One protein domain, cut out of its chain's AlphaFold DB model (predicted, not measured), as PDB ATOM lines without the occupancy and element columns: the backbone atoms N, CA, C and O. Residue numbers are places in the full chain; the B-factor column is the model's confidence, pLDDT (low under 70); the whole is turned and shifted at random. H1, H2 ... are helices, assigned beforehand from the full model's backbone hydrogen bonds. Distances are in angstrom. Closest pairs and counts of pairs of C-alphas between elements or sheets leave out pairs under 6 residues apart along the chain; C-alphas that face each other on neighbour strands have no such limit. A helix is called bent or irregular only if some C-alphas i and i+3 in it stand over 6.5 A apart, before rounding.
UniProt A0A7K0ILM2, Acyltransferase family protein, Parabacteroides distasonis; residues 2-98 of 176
ATOM      1  N   VAL A   2      27.016-105.184   0.930       70.62
ATOM      2  CA  VAL A   2      26.002-106.265   0.856       70.62
ATOM      3  C   VAL A   2      26.625-107.669   0.870       70.62
ATOM      4  O   VAL A   2      26.223-108.502   1.670       70.62
ATOM      5  N   ALA A   3      27.673-107.901   0.074       72.50
ATOM      6  CA  ALA A   3      28.407-109.171   0.065       72.50
ATOM      7  C   ALA A   3      29.007-109.545   1.435       72.50
ATOM      8  O   ALA A   3      28.994-110.708   1.809       72.50
ATOM      9  N   ILE A   4      29.491-108.560   2.197       74.00
ATOM     10  CA  ILE A   4      30.076-108.777   3.529       74.00
ATOM     11  C   ILE A   4      28.977-109.154   4.512       74.00
ATOM     12  O   ILE A   4      29.104-110.148   5.203       74.00
ATOM     13  N   ILE A   5      27.875-108.400   4.520       74.38
ATOM     14  CA  ILE A   5      26.717-108.684   5.377       74.38
ATOM     15  C   ILE A   5      26.162-110.079   5.075       74.38
ATOM     16  O   ILE A   5      25.849-110.818   5.999       74.38
ATOM     17  N   LEU A   6      26.089-110.460   3.796       76.25
ATOM     18  CA  LEU A   6      25.637-111.783   3.379       76.25
ATOM     19  C   LEU A   6      26.586-112.889   3.858       76.25
ATOM     20  O   LEU A   6      26.117-113.858   4.441       76.25
ATOM     21  N   VAL A   7      27.901-112.741   3.661       74.06
ATOM     22  CA  VAL A   7      28.900-113.714   4.144       74.06
ATOM     23  C   VAL A   7      28.855-113.817   5.667       74.06
ATOM     24  O   VAL A   7      28.798-114.917   6.200       74.06
ATOM     25  N   THR A   8      28.800-112.688   6.374       72.06
ATOM     26  CA  THR A   8      28.662-112.644   7.831       72.06
ATOM     27  C   THR A   8      27.365-113.313   8.285       72.06
ATOM     28  O   THR A   8      27.389-114.080   9.235       72.06
ATOM     29  N   TYR A   9      26.240-113.111   7.600       74.56
ATOM     30  CA  TYR A   9      24.976-113.768   7.936       74.56
ATOM     31  C   TYR A   9      25.010-115.284   7.678       74.56
ATOM     32  O   TYR A   9      24.613-116.069   8.537       74.56
ATOM     33  N   LEU A  10      25.499-115.717   6.514       75.25
ATOM     34  CA  LEU A  10      25.585-117.137   6.163       75.25
ATOM     35  C   LEU A  10      26.547-117.890   7.086       75.25
ATOM     36  O   LEU A  10      26.261-119.010   7.501       75.25
ATOM     37  N   ASP A  11      27.665-117.268   7.433       73.19
ATOM     38  CA  ASP A  11      28.679-117.897   8.266       73.19
ATOM     39  C   ASP A  11      28.335-117.838   9.762       73.19
ATOM     40  O   ASP A  11      28.417-118.856  10.449       73.19
ATOM     41  N   LEU A  12      27.888-116.677  10.263       69.75
ATOM     42  CA  LEU A  12      27.623-116.477  11.693       69.75
ATOM     43  C   LEU A  12      26.219-116.885  12.124       69.75
ATOM     44  O   LEU A  12      26.065-117.440  13.204       69.75
ATOM     45  N   VAL A  13      25.191-116.585  11.325       70.62
ATOM     46  CA  VAL A  13      23.793-116.821  11.725       70.62
ATOM     47  C   VAL A  13      23.311-118.189  11.259       70.62
ATOM     48  O   VAL A  13      22.583-118.857  11.986       70.62
ATOM     49  N   LYS A  14      23.721-118.632  10.064       77.06
ATOM     50  CA  LYS A  14      23.364-119.965   9.545       77.06
ATOM     51  C   LYS A  14      24.376-121.067   9.865       77.06
ATOM     52  O   LYS A  14      24.053-122.230   9.655       77.06
ATOM     53  N   GLY A  15      25.559-120.727  10.382       72.31
ATOM     54  CA  GLY A  15      26.524-121.708  10.883       72.31
ATOM     55  C   GLY A  15      27.190-122.568   9.805       72.31
ATOM     56  O   GLY A  15      27.634-123.670  10.108       72.31
ATOM     57  N   TYR A  16      27.274-122.092   8.557       74.81
ATOM     58  CA  TYR A  16      27.878-122.867   7.464       74.81
ATOM     59  C   TYR A  16      29.389-123.117   7.627       74.81
ATOM     60  O   TYR A  16      29.916-123.998   6.954       74.81
ATOM     61  N   GLY A  17      30.085-122.379   8.502       67.69
ATOM     62  CA  GLY A  17      31.489-122.639   8.836       67.69
ATOM     63  C   GLY A  17      32.437-122.519   7.640       67.69
ATOM     64  O   GLY A  17      33.321-123.355   7.462       67.69
ATOM     65  N   MET A  18      32.254-121.491   6.808       67.19
ATOM     66  CA  MET A  18      33.017-121.306   5.574       67.19
ATOM     67  C   MET A  18      34.508-121.106   5.873       67.19
ATOM     68  O   MET A  18      34.904-120.374   6.790       67.19
ATOM     69  N   SER A  19      35.358-121.717   5.058       65.00
ATOM     70  CA  SER A  19      36.808-121.568   5.102       65.00
ATOM     71  C   SER A  19      37.254-120.142   4.745       65.00
ATOM     72  O   SER A  19      36.561-119.386   4.056       65.00
ATOM     73  N   SER A  20      38.464-119.760   5.167       59.81
ATOM     74  CA  SER A  20      39.054-118.457   4.814       59.81
ATOM     75  C   SER A  20      39.203-118.256   3.301       59.81
ATOM     76  O   SER A  20      39.177-117.118   2.834       59.81
ATOM     77  N   LEU A  21      39.333-119.340   2.529       61.44
ATOM     78  CA  LEU A  21      39.444-119.290   1.071       61.44
ATOM     79  C   LEU A  21      38.092-118.984   0.412       61.44
ATOM     80  O   LEU A  21      38.038-118.196  -0.526       61.44
ATOM     81  N   GLU A  22      36.991-119.508   0.946       63.41
ATOM     82  CA  GLU A  22      35.636-119.193   0.469       63.41
ATOM     83  C   GLU A  22      35.246-117.750   0.813       63.41
ATOM     84  O   GLU A  22      34.753-117.006  -0.038       63.41
ATOM     85  N   LYS A  23      35.561-117.319   2.038       62.22
ATOM     86  CA  LYS A  23      35.327-115.950   2.523       62.22
ATOM     87  C   LYS A  23      36.199-114.903   1.821       62.22
ATOM     88  O   LYS A  23      35.770-113.763   1.641       62.22
ATOM     89  N   GLY A  24      37.437-115.269   1.487       56.78
ATOM     90  CA  GLY A  24      38.454-114.372   0.938       56.78
ATOM     91  C   GLY A  24      38.555-114.365  -0.587       56.78
ATOM     92  O   GLY A  24      38.836-113.319  -1.167       56.78
ATOM     93  N   GLY A  25      38.339-115.517  -1.224       55.75
ATOM     94  CA  GLY A  25      38.615-115.744  -2.644       55.75
ATOM     95  C   GLY A  25      37.387-115.750  -3.555       55.75
ATOM     96  O   GLY A  25      37.472-115.230  -4.664       55.75
ATOM     97  N   LEU A  26      36.251-116.308  -3.118       53.62
ATOM     98  CA  LEU A  26      35.066-116.476  -3.981       53.62
ATOM     99  C   LEU A  26      34.083-115.303  -3.901       53.62
ATOM    100  O   LEU A  26      33.410-114.987  -4.881       53.62
ATOM    101  N   PHE A  27      34.011-114.629  -2.754       58.12
ATOM    102  CA  PHE A  27      33.169-113.449  -2.591       58.12
ATOM    103  C   PHE A  27      33.962-112.155  -2.845       58.12
ATOM    104  O   PHE A  27      35.089-112.022  -2.366       58.12
ATOM    105  N   PRO A  28      33.374-111.129  -3.498       64.31
ATOM    106  CA  PRO A  28      34.026-109.842  -3.777       64.31
ATOM    107  C   PRO A  28      34.203-108.963  -2.520       64.31
ATOM    108  O   PRO A  28      34.183-107.734  -2.594       64.31
ATOM    109  N   VAL A  29      34.363-109.579  -1.348       67.00
ATOM    110  CA  VAL A  29      34.583-108.937  -0.048       67.00
ATOM    111  C   VAL A  29      35.863-108.101  -0.084       67.00
ATOM    112  O   VAL A  29      35.848-106.933   0.304       67.00
ATOM    113  N   TRP A  30      36.934-108.659  -0.652       70.69
ATOM    114  CA  TRP A  30      38.255-108.024  -0.725       70.69
ATOM    115  C   TRP A  30      38.517-107.297  -2.047       70.69
ATOM    116  O   TRP A  30      39.396-106.435  -2.117       70.69
ATOM    117  N   LEU A  31      37.716-107.580  -3.082       74.69
ATOM    118  CA  LEU A  31      37.843-106.967  -4.409       74.69
ATOM    119  C   LEU A  31      37.736-105.437  -4.346       74.69
ATOM    120  O   LEU A  31      38.422-104.738  -5.088       74.69
ATOM    121  N   LEU A  32      36.929-104.910  -3.419       79.44
ATOM    122  CA  LEU A  32      36.801-103.470  -3.191       79.44
ATOM    123  C   LEU A  32      38.160-102.807  -2.918       79.44
ATOM    124  O   LEU A  32      38.449-101.756  -3.483       79.44
ATOM    125  N   PHE A  33      39.005-103.415  -2.082       81.44
ATOM    126  CA  PHE A  33      40.312-102.851  -1.738       81.44
ATOM    127  C   PHE A  33      41.271-102.878  -2.924       81.44
ATOM    128  O   PHE A  33      41.978-101.898  -3.157       81.44
ATOM    129  N   PHE A  34      41.236-103.952  -3.716       79.00
ATOM    130  CA  PHE A  34      42.002-104.046  -4.956       79.00
ATOM    131  C   PHE A  34      41.590-102.955  -5.954       79.00
ATOM    132  O   PHE A  34      42.434-102.189  -6.418       79.00
ATOM    133  N   VAL A  35      40.288-102.822  -6.225       82.50
ATOM    134  CA  VAL A  35      39.752-101.813  -7.151       82.50
ATOM    135  C   VAL A  35      40.087-100.401  -6.676       82.50
ATOM    136  O   VAL A  35      40.511 -99.576  -7.482       82.50
ATOM    137  N   MET A  36      39.964-100.116  -5.377       83.62
ATOM    138  CA  MET A  36      40.368 -98.821  -4.825       83.62
ATOM    139  C   MET A  36      41.864 -98.560  -4.992       83.62
ATOM    140  O   MET A  36      42.240 -97.447  -5.348       83.62
ATOM    141  N   GLY A  37      42.712 -99.568  -4.773       83.25
ATOM    142  CA  GLY A  37      44.153 -99.461  -4.991       83.25
ATOM    143  C   GLY A  37      44.492 -99.108  -6.439       83.25
ATOM    144  O   GLY A  37      45.248 -98.168  -6.674       83.25
ATOM    145  N   VAL A  38      43.875 -99.790  -7.409       83.88
ATOM    146  CA  VAL A  38      44.040 -99.500  -8.846       83.88
ATOM    147  C   VAL A  38      43.513 -98.104  -9.189       83.88
ATOM    148  O   VAL A  38      44.191 -97.320  -9.850       83.88
ATOM    149  N   TYR A  39      42.322 -97.759  -8.701       87.50
ATOM    150  CA  TYR A  39      41.687 -96.469  -8.953       87.50
ATOM    151  C   TYR A  39      42.516 -95.294  -8.426       87.50
ATOM    152  O   TYR A  39      42.773 -94.330  -9.147       87.50
ATOM    153  N   LEU A  40      42.951 -95.373  -7.168       86.75
ATOM    154  CA  LEU A  40      43.774 -94.345  -6.541       86.75
ATOM    155  C   LEU A  40      45.202 -94.354  -7.092       86.75
ATOM    156  O   LEU A  40      45.829 -93.301  -7.129       86.75
ATOM    157  N   GLY A  41      45.722 -95.504  -7.523       82.56
ATOM    158  CA  GLY A  41      47.030 -95.619  -8.167       82.56
ATOM    159  C   GLY A  41      47.095 -94.927  -9.531       82.56
ATOM    160  O   GLY A  41      48.119 -94.336  -9.858       82.56
ATOM    161  N   ASN A  42      45.992 -94.927 -10.285       84.44
ATOM    162  CA  ASN A  42      45.914 -94.322 -11.619       84.44
ATOM    163  C   ASN A  42      45.560 -92.823 -11.614       84.44
ATOM    164  O   ASN A  42      45.544 -92.186 -12.670       84.44
ATOM    165  N   ARG A  43      45.256 -92.229 -10.454       82.88
ATOM    166  CA  ARG A  43      44.955 -90.795 -10.361       82.88
ATOM    167  C   ARG A  43      46.235 -89.962 -10.349       82.88
ATOM    168  O   ARG A  43      47.115 -90.192  -9.527       82.88
ATOM    169  N   LYS A  44      46.276 -88.933 -11.205       72.94
ATOM    170  CA  LYS A  44      47.376 -87.953 -11.252       72.94
ATOM    171  C   LYS A  44      47.476 -87.115  -9.974       72.94
ATOM    172  O   LYS A  44      48.579 -86.839  -9.525       72.94
ATOM    173  N   GLU A  45      46.335 -86.765  -9.379       81.69
ATOM    174  CA  GLU A  45      46.265 -85.957  -8.157       81.69
ATOM    175  C   GLU A  45      45.387 -86.633  -7.097       81.69
ATOM    176  O   GLU A  45      44.284 -87.126  -7.375       81.69
ATOM    177  N   ARG A  46      45.879 -86.651  -5.854       85.88
ATOM    178  CA  ARG A  46      45.227 -87.233  -4.662       85.88
ATOM    179  C   ARG A  46      45.123 -86.188  -3.547       85.88
ATOM    180  O   ARG A  46      45.389 -86.464  -2.375       85.88
ATOM    181  N   ALA A  47      44.721 -84.978  -3.935       85.62
ATOM    182  CA  ALA A  47      44.599 -83.794  -3.086       85.62
ATOM    183  C   ALA A  47      43.177 -83.595  -2.513       85.62
ATOM    184  O   ALA A  47      42.605 -82.509  -2.573       85.62
ATOM    185  N   TYR A  48      42.575 -84.641  -1.942       88.81
ATOM    186  CA  TYR A  48      41.277 -84.526  -1.262       88.81
ATOM    187  C   TYR A  48      41.416 -84.119   0.213       88.81
ATOM    188  O   TYR A  48      42.477 -84.221   0.836       88.81
ATOM    189  N   ARG A  49      40.306 -83.650   0.796       89.75
ATOM    190  CA  ARG A  49      40.226 -83.305   2.222       89.75
ATOM    191  C   ARG A  49      40.339 -84.575   3.070       89.75
ATOM    192  O   ARG A  49      39.584 -85.519   2.871       89.75
ATOM    193  N   LEU A  50      41.259 -84.574   4.034       90.56
ATOM    194  CA  LEU A  50      41.510 -85.718   4.921       90.56
ATOM    195  C   LEU A  50      40.499 -85.849   6.062       90.56
ATOM    196  O   LEU A  50      40.228 -86.959   6.503       90.56
ATOM    197  N   TRP A  51      39.940 -84.733   6.535       92.19
ATOM    198  CA  TRP A  51      39.079 -84.706   7.722       92.19
ATOM    199  C   TRP A  51      37.885 -85.682   7.667       92.19
ATOM    200  O   TRP A  51      37.721 -86.434   8.626       92.19
ATOM    201  N   PRO A  52      37.107 -85.772   6.564       93.94
ATOM    202  CA  PRO A  52      36.010 -86.738   6.486       93.94
ATOM    203  C   PRO A  52      36.493 -88.184   6.632       93.94
ATOM    204  O   PRO A  52      35.861 -88.984   7.311       93.94
ATOM    205  N   TRP A  53      37.646 -88.516   6.048       94.44
ATOM    206  CA  TRP A  53      38.209 -89.862   6.126       94.44
ATOM    207  C   TRP A  53      38.765 -90.178   7.512       94.44
ATOM    208  O   TRP A  53      38.571 -91.286   7.994       94.44
ATOM    209  N   LEU A  54      39.380 -89.211   8.195       94.00
ATOM    210  CA  LEU A  54      39.799 -89.378   9.592       94.00
ATOM    211  C   LEU A  54      38.600 -89.623  10.515       94.00
ATOM    212  O   LEU A  54      38.662 -90.483  11.391       94.00
ATOM    213  N   PHE A  55      37.492 -88.920  10.280       95.50
ATOM    214  CA  PHE A  55      36.248 -89.124  11.016       95.50
ATOM    215  C   PHE A  55      35.648 -90.514  10.761       95.50
ATOM    216  O   PHE A  55      35.361 -91.243  11.712       95.50
ATOM    217  N   VAL A  56      35.530 -90.930   9.493       94.44
ATOM    218  CA  VAL A  56      35.042 -92.274   9.127       94.44
ATOM    219  C   VAL A  56      35.965 -93.367   9.668       94.44
ATOM    220  O   VAL A  56      35.477 -94.401  10.110       94.44
ATOM    221  N   MET A  57      37.280 -93.143   9.693       94.44
ATOM    222  CA  MET A  57      38.245 -94.062  10.299       94.44
ATOM    223  C   MET A  57      37.979 -94.225  11.802       94.44
ATOM    224  O   MET A  57      37.882 -95.351  12.282       94.44
ATOM    225  N   GLY A  58      37.797 -93.126  12.539       94.56
ATOM    226  CA  GLY A  58      37.475 -93.172  13.969       94.56
ATOM    227  C   GLY A  58      36.152 -93.888  14.255       94.56
ATOM    228  O   GLY A  58      36.110 -94.813  15.067       94.56
ATOM    229  N   ILE A  59      35.086 -93.523  13.536       95.12
ATOM    230  CA  ILE A  59      33.770 -94.159  13.681       95.12
ATOM    231  C   ILE A  59      33.815 -95.631  13.278       95.12
ATOM    232  O   ILE A  59      33.285 -96.470  13.997       95.12
ATOM    233  N   GLY A  60      34.452 -95.967  12.157       93.19
ATOM    234  CA  GLY A  60      34.565 -97.343  11.681       93.19
ATOM    235  C   GLY A  60      35.271 -98.240  12.697       93.19
ATOM    236  O   GLY A  60      34.812 -99.351  12.953       93.19
ATOM    237  N   LEU A  61      36.336 -97.739  13.331       92.62
ATOM    238  CA  LEU A  61      37.039 -98.456  14.394       92.62
ATOM    239  C   LEU A  61      36.148 -98.656  15.627       92.62
ATOM    240  O   LEU A  61      36.043 -99.773  16.136       92.62
ATOM    241  N   PHE A  62      35.474 -97.596  16.074       94.00
ATOM    242  CA  PHE A  62      34.564 -97.651  17.218       94.00
ATOM    243  C   PHE A  62      33.396 -98.619  16.983       94.00
ATOM    244  O   PHE A  62      33.121 -99.483  17.815       94.00
ATOM    245  N   LEU A  63      32.761 -98.549  15.810       92.25
ATOM    246  CA  LEU A  63      31.723 -99.492  15.403       92.25
ATOM    247  C   LEU A  63      32.259-100.921  15.334       92.25
ATOM    248  O   LEU A  63      31.546-101.845  15.706       92.25
ATOM    249  N   SER A  64      33.514-101.118  14.923       90.38
ATOM    250  CA  SER A  64      34.110-102.453  14.900       90.38
ATOM    251  C   SER A  64      34.321-103.037  16.280       90.38
ATOM    252  O   SER A  64      34.141-104.243  16.463       90.38
ATOM    253  N   PHE A  65      34.645-102.202  17.261       89.44
ATOM    254  CA  PHE A  65      34.682-102.617  18.655       89.44
ATOM    255  C   PHE A  65      33.287-103.023  19.155       89.44
ATOM    256  O   PHE A  65      33.137-104.112  19.710       89.44
ATOM    257  N   LEU A  66      32.257-102.212  18.890       90.38
ATOM    258  CA  LEU A  66      30.876-102.524  19.279       90.38
ATOM    259  C   LEU A  66      30.338-103.788  18.597       90.38
ATOM    260  O   LEU A  66      29.778-104.648  19.272       90.38
ATOM    261  N   GLU A  67      30.553-103.935  17.287       86.94
ATOM    262  CA  GLU A  67      30.155-105.118  16.513       86.94
ATOM    263  C   GLU A  67      30.848-106.372  17.055       86.94
ATOM    264  O   GLU A  67      30.209-107.403  17.229       86.94
ATOM    265  N   THR A  68      32.130-106.275  17.432       85.88
ATOM    266  CA  THR A  68      32.836-107.393  18.084       85.88
ATOM    267  C   THR A  68      32.217-107.730  19.429       85.88
ATOM    268  O   THR A  68      31.963-108.897  19.696       85.88
ATOM    269  N   LYS A  69      31.946-106.729  20.273       86.06
ATOM    270  CA  LYS A  69      31.340-106.941  21.593       86.06
ATOM    271  C   LYS A  69      29.957-107.588  21.487       86.06
ATOM    272  O   LYS A  69      29.622-108.419  22.322       86.06
ATOM    273  N   TRP A  70      29.176-107.223  20.472       83.62
ATOM    274  CA  TRP A  70      27.849-107.784  20.231       83.62
ATOM    275  C   TRP A  70      27.891-109.200  19.640       83.62
ATOM    276  O   TRP A  70      27.068-110.031  20.002       83.62
ATOM    277  N   LEU A  71      28.869-109.493  18.777       80.25
ATOM    278  CA  LEU A  71      29.045-110.818  18.169       80.25
ATOM    279  C   LEU A  71      29.795-111.812  19.071       80.25
ATOM    280  O   LEU A  71      29.655-113.018  18.892       80.25
ATOM    281  N   TYR A  72      30.579-111.339  20.043       80.62
ATOM    282  CA  TYR A  72      31.392-112.193  20.915       80.62
ATOM    283  C   TYR A  72      30.592-113.284  21.653       80.62
ATOM    284  O   TYR A  72      31.049-114.427  21.657       80.62
ATOM    285  N   PRO A  73      29.395-113.012  22.218       79.75
ATOM    286  CA  PRO A  73      28.587-114.037  22.880       79.75
ATOM    287  C   PRO A  73      28.120-115.169  21.955       79.75
ATOM    288  O   PRO A  73      27.792-116.239  22.451       79.75
ATOM    289  N   LEU A  74      28.074-114.951  20.636       73.44
ATOM    290  CA  LEU A  74      27.608-115.953  19.671       73.44
ATOM    291  C   LEU A  74      28.691-116.973  19.295       73.44
ATOM    292  O   LEU A  74      28.357-118.064  18.849       73.44
ATOM    293  N   TYR A  75      29.975-116.624  19.435       67.38
ATOM    294  CA  TYR A  75      31.078-117.424  18.882       67.38
ATOM    295  C   TYR A  75      32.262-117.627  19.833       67.38
ATOM    296  O   TYR A  75      33.151-118.419  19.527       67.38
ATOM    297  N   HIS A  76      32.324-116.889  20.949       69.75
ATOM    298  CA  HIS A  76      33.435-116.885  21.915       69.75
ATOM    299  C   HIS A  76      34.830-116.649  21.302       69.75
ATOM    300  O   HIS A  76      35.846-116.877  21.954       69.75
ATOM    301  N   MET A  77      34.891-116.173  20.054       64.25
ATOM    302  CA  MET A  77      36.109-115.965  19.274       64.25
ATOM    303  C   MET A  77      36.024-114.654  18.488       64.25
ATOM    304  O   MET A  77      34.942-114.148  18.184       64.25
ATOM    305  N   GLY A  78      37.179-114.076  18.153       64.38
ATOM    306  CA  GLY A  78      37.250-112.841  17.374       64.38
ATOM    307  C   GLY A  78      36.882-113.070  15.907       64.38
ATOM    308  O   GLY A  78      37.613-113.742  15.185       64.38
ATOM    309  N   TYR A  79      35.782-112.470  15.441       66.88
ATOM    310  CA  TYR A  79      35.403-112.510  14.027       66.88
ATOM    311  C   TYR A  79      35.990-111.317  13.264       66.88
ATOM    312  O   TYR A  79      35.711-110.164  13.591       66.88
ATOM    313  N   GLY A  80      36.826-111.579  12.255       63.00
ATOM    314  CA  GLY A  80      37.559-110.537  11.519       63.00
ATOM    315  C   GLY A  80      36.766-109.853  10.397       63.00
ATOM    316  O   GLY A  80      36.998-108.680  10.102       63.00
ATOM    317  N   ILE A  81      35.806-110.551   9.783       72.75
ATOM    318  CA  ILE A  81      35.077-110.070   8.599       72.75
ATOM    319  C   ILE A  81      33.829-109.298   9.045       72.75
ATOM    320  O   ILE A  81      32.725-109.825   9.118       72.75
ATOM    321  N   LYS A  82      34.021-108.020   9.374       81.38
ATOM    322  CA  LYS A  82      32.968-107.124   9.879       81.38
ATOM    323  C   LYS A  82      32.690-105.992   8.904       81.38
ATOM    324  O   LYS A  82      33.626-105.465   8.291       81.38
ATOM    325  N   ALA A  83      31.434-105.569   8.783       82.31
ATOM    326  CA  ALA A  83      31.082-104.453   7.900       82.31
ATOM    327  C   ALA A  83      31.754-103.150   8.367       82.31
ATOM    328  O   ALA A  83      32.350-102.426   7.565       82.31
ATOM    329  N   SER A  84      31.762-102.911   9.680       87.69
ATOM    330  CA  SER A  84      32.483-101.797  10.311       87.69
ATOM    331  C   SER A  84      33.993-101.823  10.048       87.69
ATOM    332  O   SER A  84      34.585-100.788   9.747       87.69
ATOM    333  N   ALA A  85      34.621-103.006  10.081       86.56
ATOM    334  CA  ALA A  85      36.050-103.167   9.815       86.56
ATOM    335  C   ALA A  85      36.402-102.843   8.355       86.56
ATOM    336  O   ALA A  85      37.476-102.308   8.078       86.56
ATOM    337  N   HIS A  86      35.488-103.102   7.416       86.44
ATOM    338  CA  HIS A  86      35.680-102.711   6.020       86.44
ATOM    339  C   HIS A  86      35.525-101.205   5.820       86.44
ATOM    340  O   HIS A  86      36.285-100.621   5.051       86.44
ATOM    341  N   LEU A  87      34.587-100.563   6.525       89.44
ATOM    342  CA  LEU A  87      34.452 -99.105   6.513       89.44
ATOM    343  C   LEU A  87      35.709 -98.427   7.079       89.44
ATOM    344  O   LEU A  87      36.235 -97.495   6.471       89.44
ATOM    345  N   TYR A  88      36.225 -98.948   8.195       91.69
ATOM    346  CA  TYR A  88      37.515 -98.547   8.753       91.69
ATOM    347  C   TYR A  88      38.642 -98.700   7.724       91.69
ATOM    348  O   TYR A  88      39.340 -97.733   7.428       91.69
ATOM    349  N   SER A  89      38.776 -99.883   7.119       89.88
ATOM    350  CA  SER A  89      39.834-100.179   6.143       89.88
ATOM    351  C   SER A  89      39.759 -99.278   4.907       89.88
ATOM    352  O   SER A  89      40.784 -98.817   4.410       89.88
ATOM    353  N   LEU A  90      38.549 -98.962   4.435       90.44
ATOM    354  CA  LEU A  90      38.330 -98.017   3.342       90.44
ATOM    355  C   LEU A  90      38.853 -96.627   3.701       90.44
ATOM    356  O   LEU A  90      39.602 -96.027   2.928       90.44
ATOM    357  N   ALA A  91      38.497 -96.126   4.882       92.38
ATOM    358  CA  ALA A  91      38.961 -94.827   5.345       92.38
ATOM    359  C   ALA A  91      40.484 -94.795   5.534       92.38
ATOM    360  O   ALA A  91      41.119 -93.819   5.141       92.38
ATOM    361  N   VAL A  92      41.082 -95.875   6.047       92.12
ATOM    362  CA  VAL A  92      42.541 -96.020   6.159       92.12
ATOM    363  C   VAL A  92      43.207 -95.921   4.788       92.12
ATOM    364  O   VAL A  92      44.156 -95.153   4.635       92.12
ATOM    365  N   ILE A  93      42.700 -96.628   3.773       90.62
ATOM    366  CA  ILE A  93      43.242 -96.556   2.406       90.62
ATOM    367  C   ILE A  93      43.169 -95.121   1.875       90.62
ATOM    368  O   ILE A  93      44.168 -94.610   1.372       90.62
ATOM    369  N   MET A  94      42.037 -94.434   2.051       92.06
ATOM    370  CA  MET A  94      41.905 -93.025   1.664       92.06
ATOM    371  C   MET A  94      42.873 -92.119   2.440       92.06
ATOM    372  O   MET A  94      43.479 -91.217   1.881       92.06
ATOM    373  N   VAL A  95      43.105 -92.335   3.730       92.12
ATOM    374  CA  VAL A  95      44.080 -91.516   4.466       92.12
ATOM    375  C   VAL A  95      45.506 -91.768   3.961       92.12
ATOM    376  O   VAL A  95      46.251 -90.811   3.731       92.12
ATOM    377  N   LEU A  96      45.885 -93.032   3.752       89.12
ATOM    378  CA  LEU A  96      47.237 -93.432   3.349       89.12
ATOM    379  C   LEU A  96      47.586 -93.021   1.915       89.12
ATOM    380  O   LEU A  96      48.719 -92.619   1.660       89.12
ATOM    381  N   PHE A  97      46.624 -93.069   0.992       88.56
ATOM    382  CA  PHE A  97      46.836 -92.702  -0.413       88.56
ATOM    383  C   PHE A  97      46.779 -91.191  -0.673       88.56
ATOM    384  O   PHE A  97      46.988 -90.766  -1.809       88.56
ATOM    385  N   SER A  98      46.503 -90.358   0.334       91.19
ATOM    386  CA  SER A  98      46.526 -88.907   0.139       91.19
ATOM    387  C   SER A  98      47.949 -88.403  -0.113       91.19
ATOM    388  O   SER A  98      48.913 -88.880   0.492       91.19
TER     389      SER A  98
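What this domain is: This is residues 2 to 98 of the 176 residues of the protein "Acyltransferase family protein" of Parabacteroides distasonis (UniProt A0A7K0ILM2). A long helix, H4, makes one long side of an elongated body, and H5 folds back beside it as a helical hairpin. H3 lies on the other side of H5, in a loose row H4, H5, H3, while H1 and the short H2 lie toward the end of the body where H4 ends, and residues 42 to 50 link H3 to H4 round the opposite end. The printed part has 97 residues with five named helices, H1 to H5 in order along the chain, and no named strand; the class is all helix. It is only just loose, close to compact, with a radius of gyration of the C-alphas of 15.1 A, and spans 45 by 28 by 18 A.

How they stand to each other: H1, residues 2 to 13, is close to but not clearly touching H2, residues 20 to 26; their closest C-alphas, those of Val 7 and Lys 23, are 7.0 A apart. They run opposite ways at a steep tilt of 37 degrees, only just past shallow. H3, residues 31 to 41, is apart from both H1 and H2. H4, residues 51 to 75, and H5, residues 83 to 96, touch and form a helical hairpin, opposite ways at a shallow tilt of 29 degrees; their closest C-alphas, those of Gly 60 and Tyr 88, are 4.3 A apart. H3 and H5 are close but not clearly touching, the same way at a shallow tilt of 13 degrees, with the C-alphas of Phe 33 and Leu 90 closest at 7.3 A. H1 is also close to but not clearly touching H5, with the C-alphas of Ile 4 and Ala 83 closest at 6.2 A. Each O i to N i+4 pair is within hydrogen-bond range in H1, H2, H3 and H5, and 18 of 21 are in H4.

Where its parts are: H1 begins at C-alpha 2 at (26.002, -106.265, 0.856) and is 15.3 A long. H2 is 9.9 A long and only just irregular, C-alphas 23 and 26 being 6.53 A apart. H3 is 15.1 A long. H4 runs 35.5 A from C-alpha 51 at (39.079, -84.706, 7.722), with a kink of 31 degrees near residue 69; it is only just irregular, C-alphas 70 and 73 being 6.8 A apart. H5, 20.1 A long, ends at C-alpha 96 at (47.237, -93.432, 3.349).

The domain as a whole: The two C-alphas farthest apart, those of Lys 44 and Pro 73, are 46.9 A apart. The printed part has no cut; the link from H2 to H3 is tight, the others are short, and no link is long. The mean pLDDT of the printed part is 80.1, with residue 12, residues 17 to 29 and residues 75 to 80 under 70.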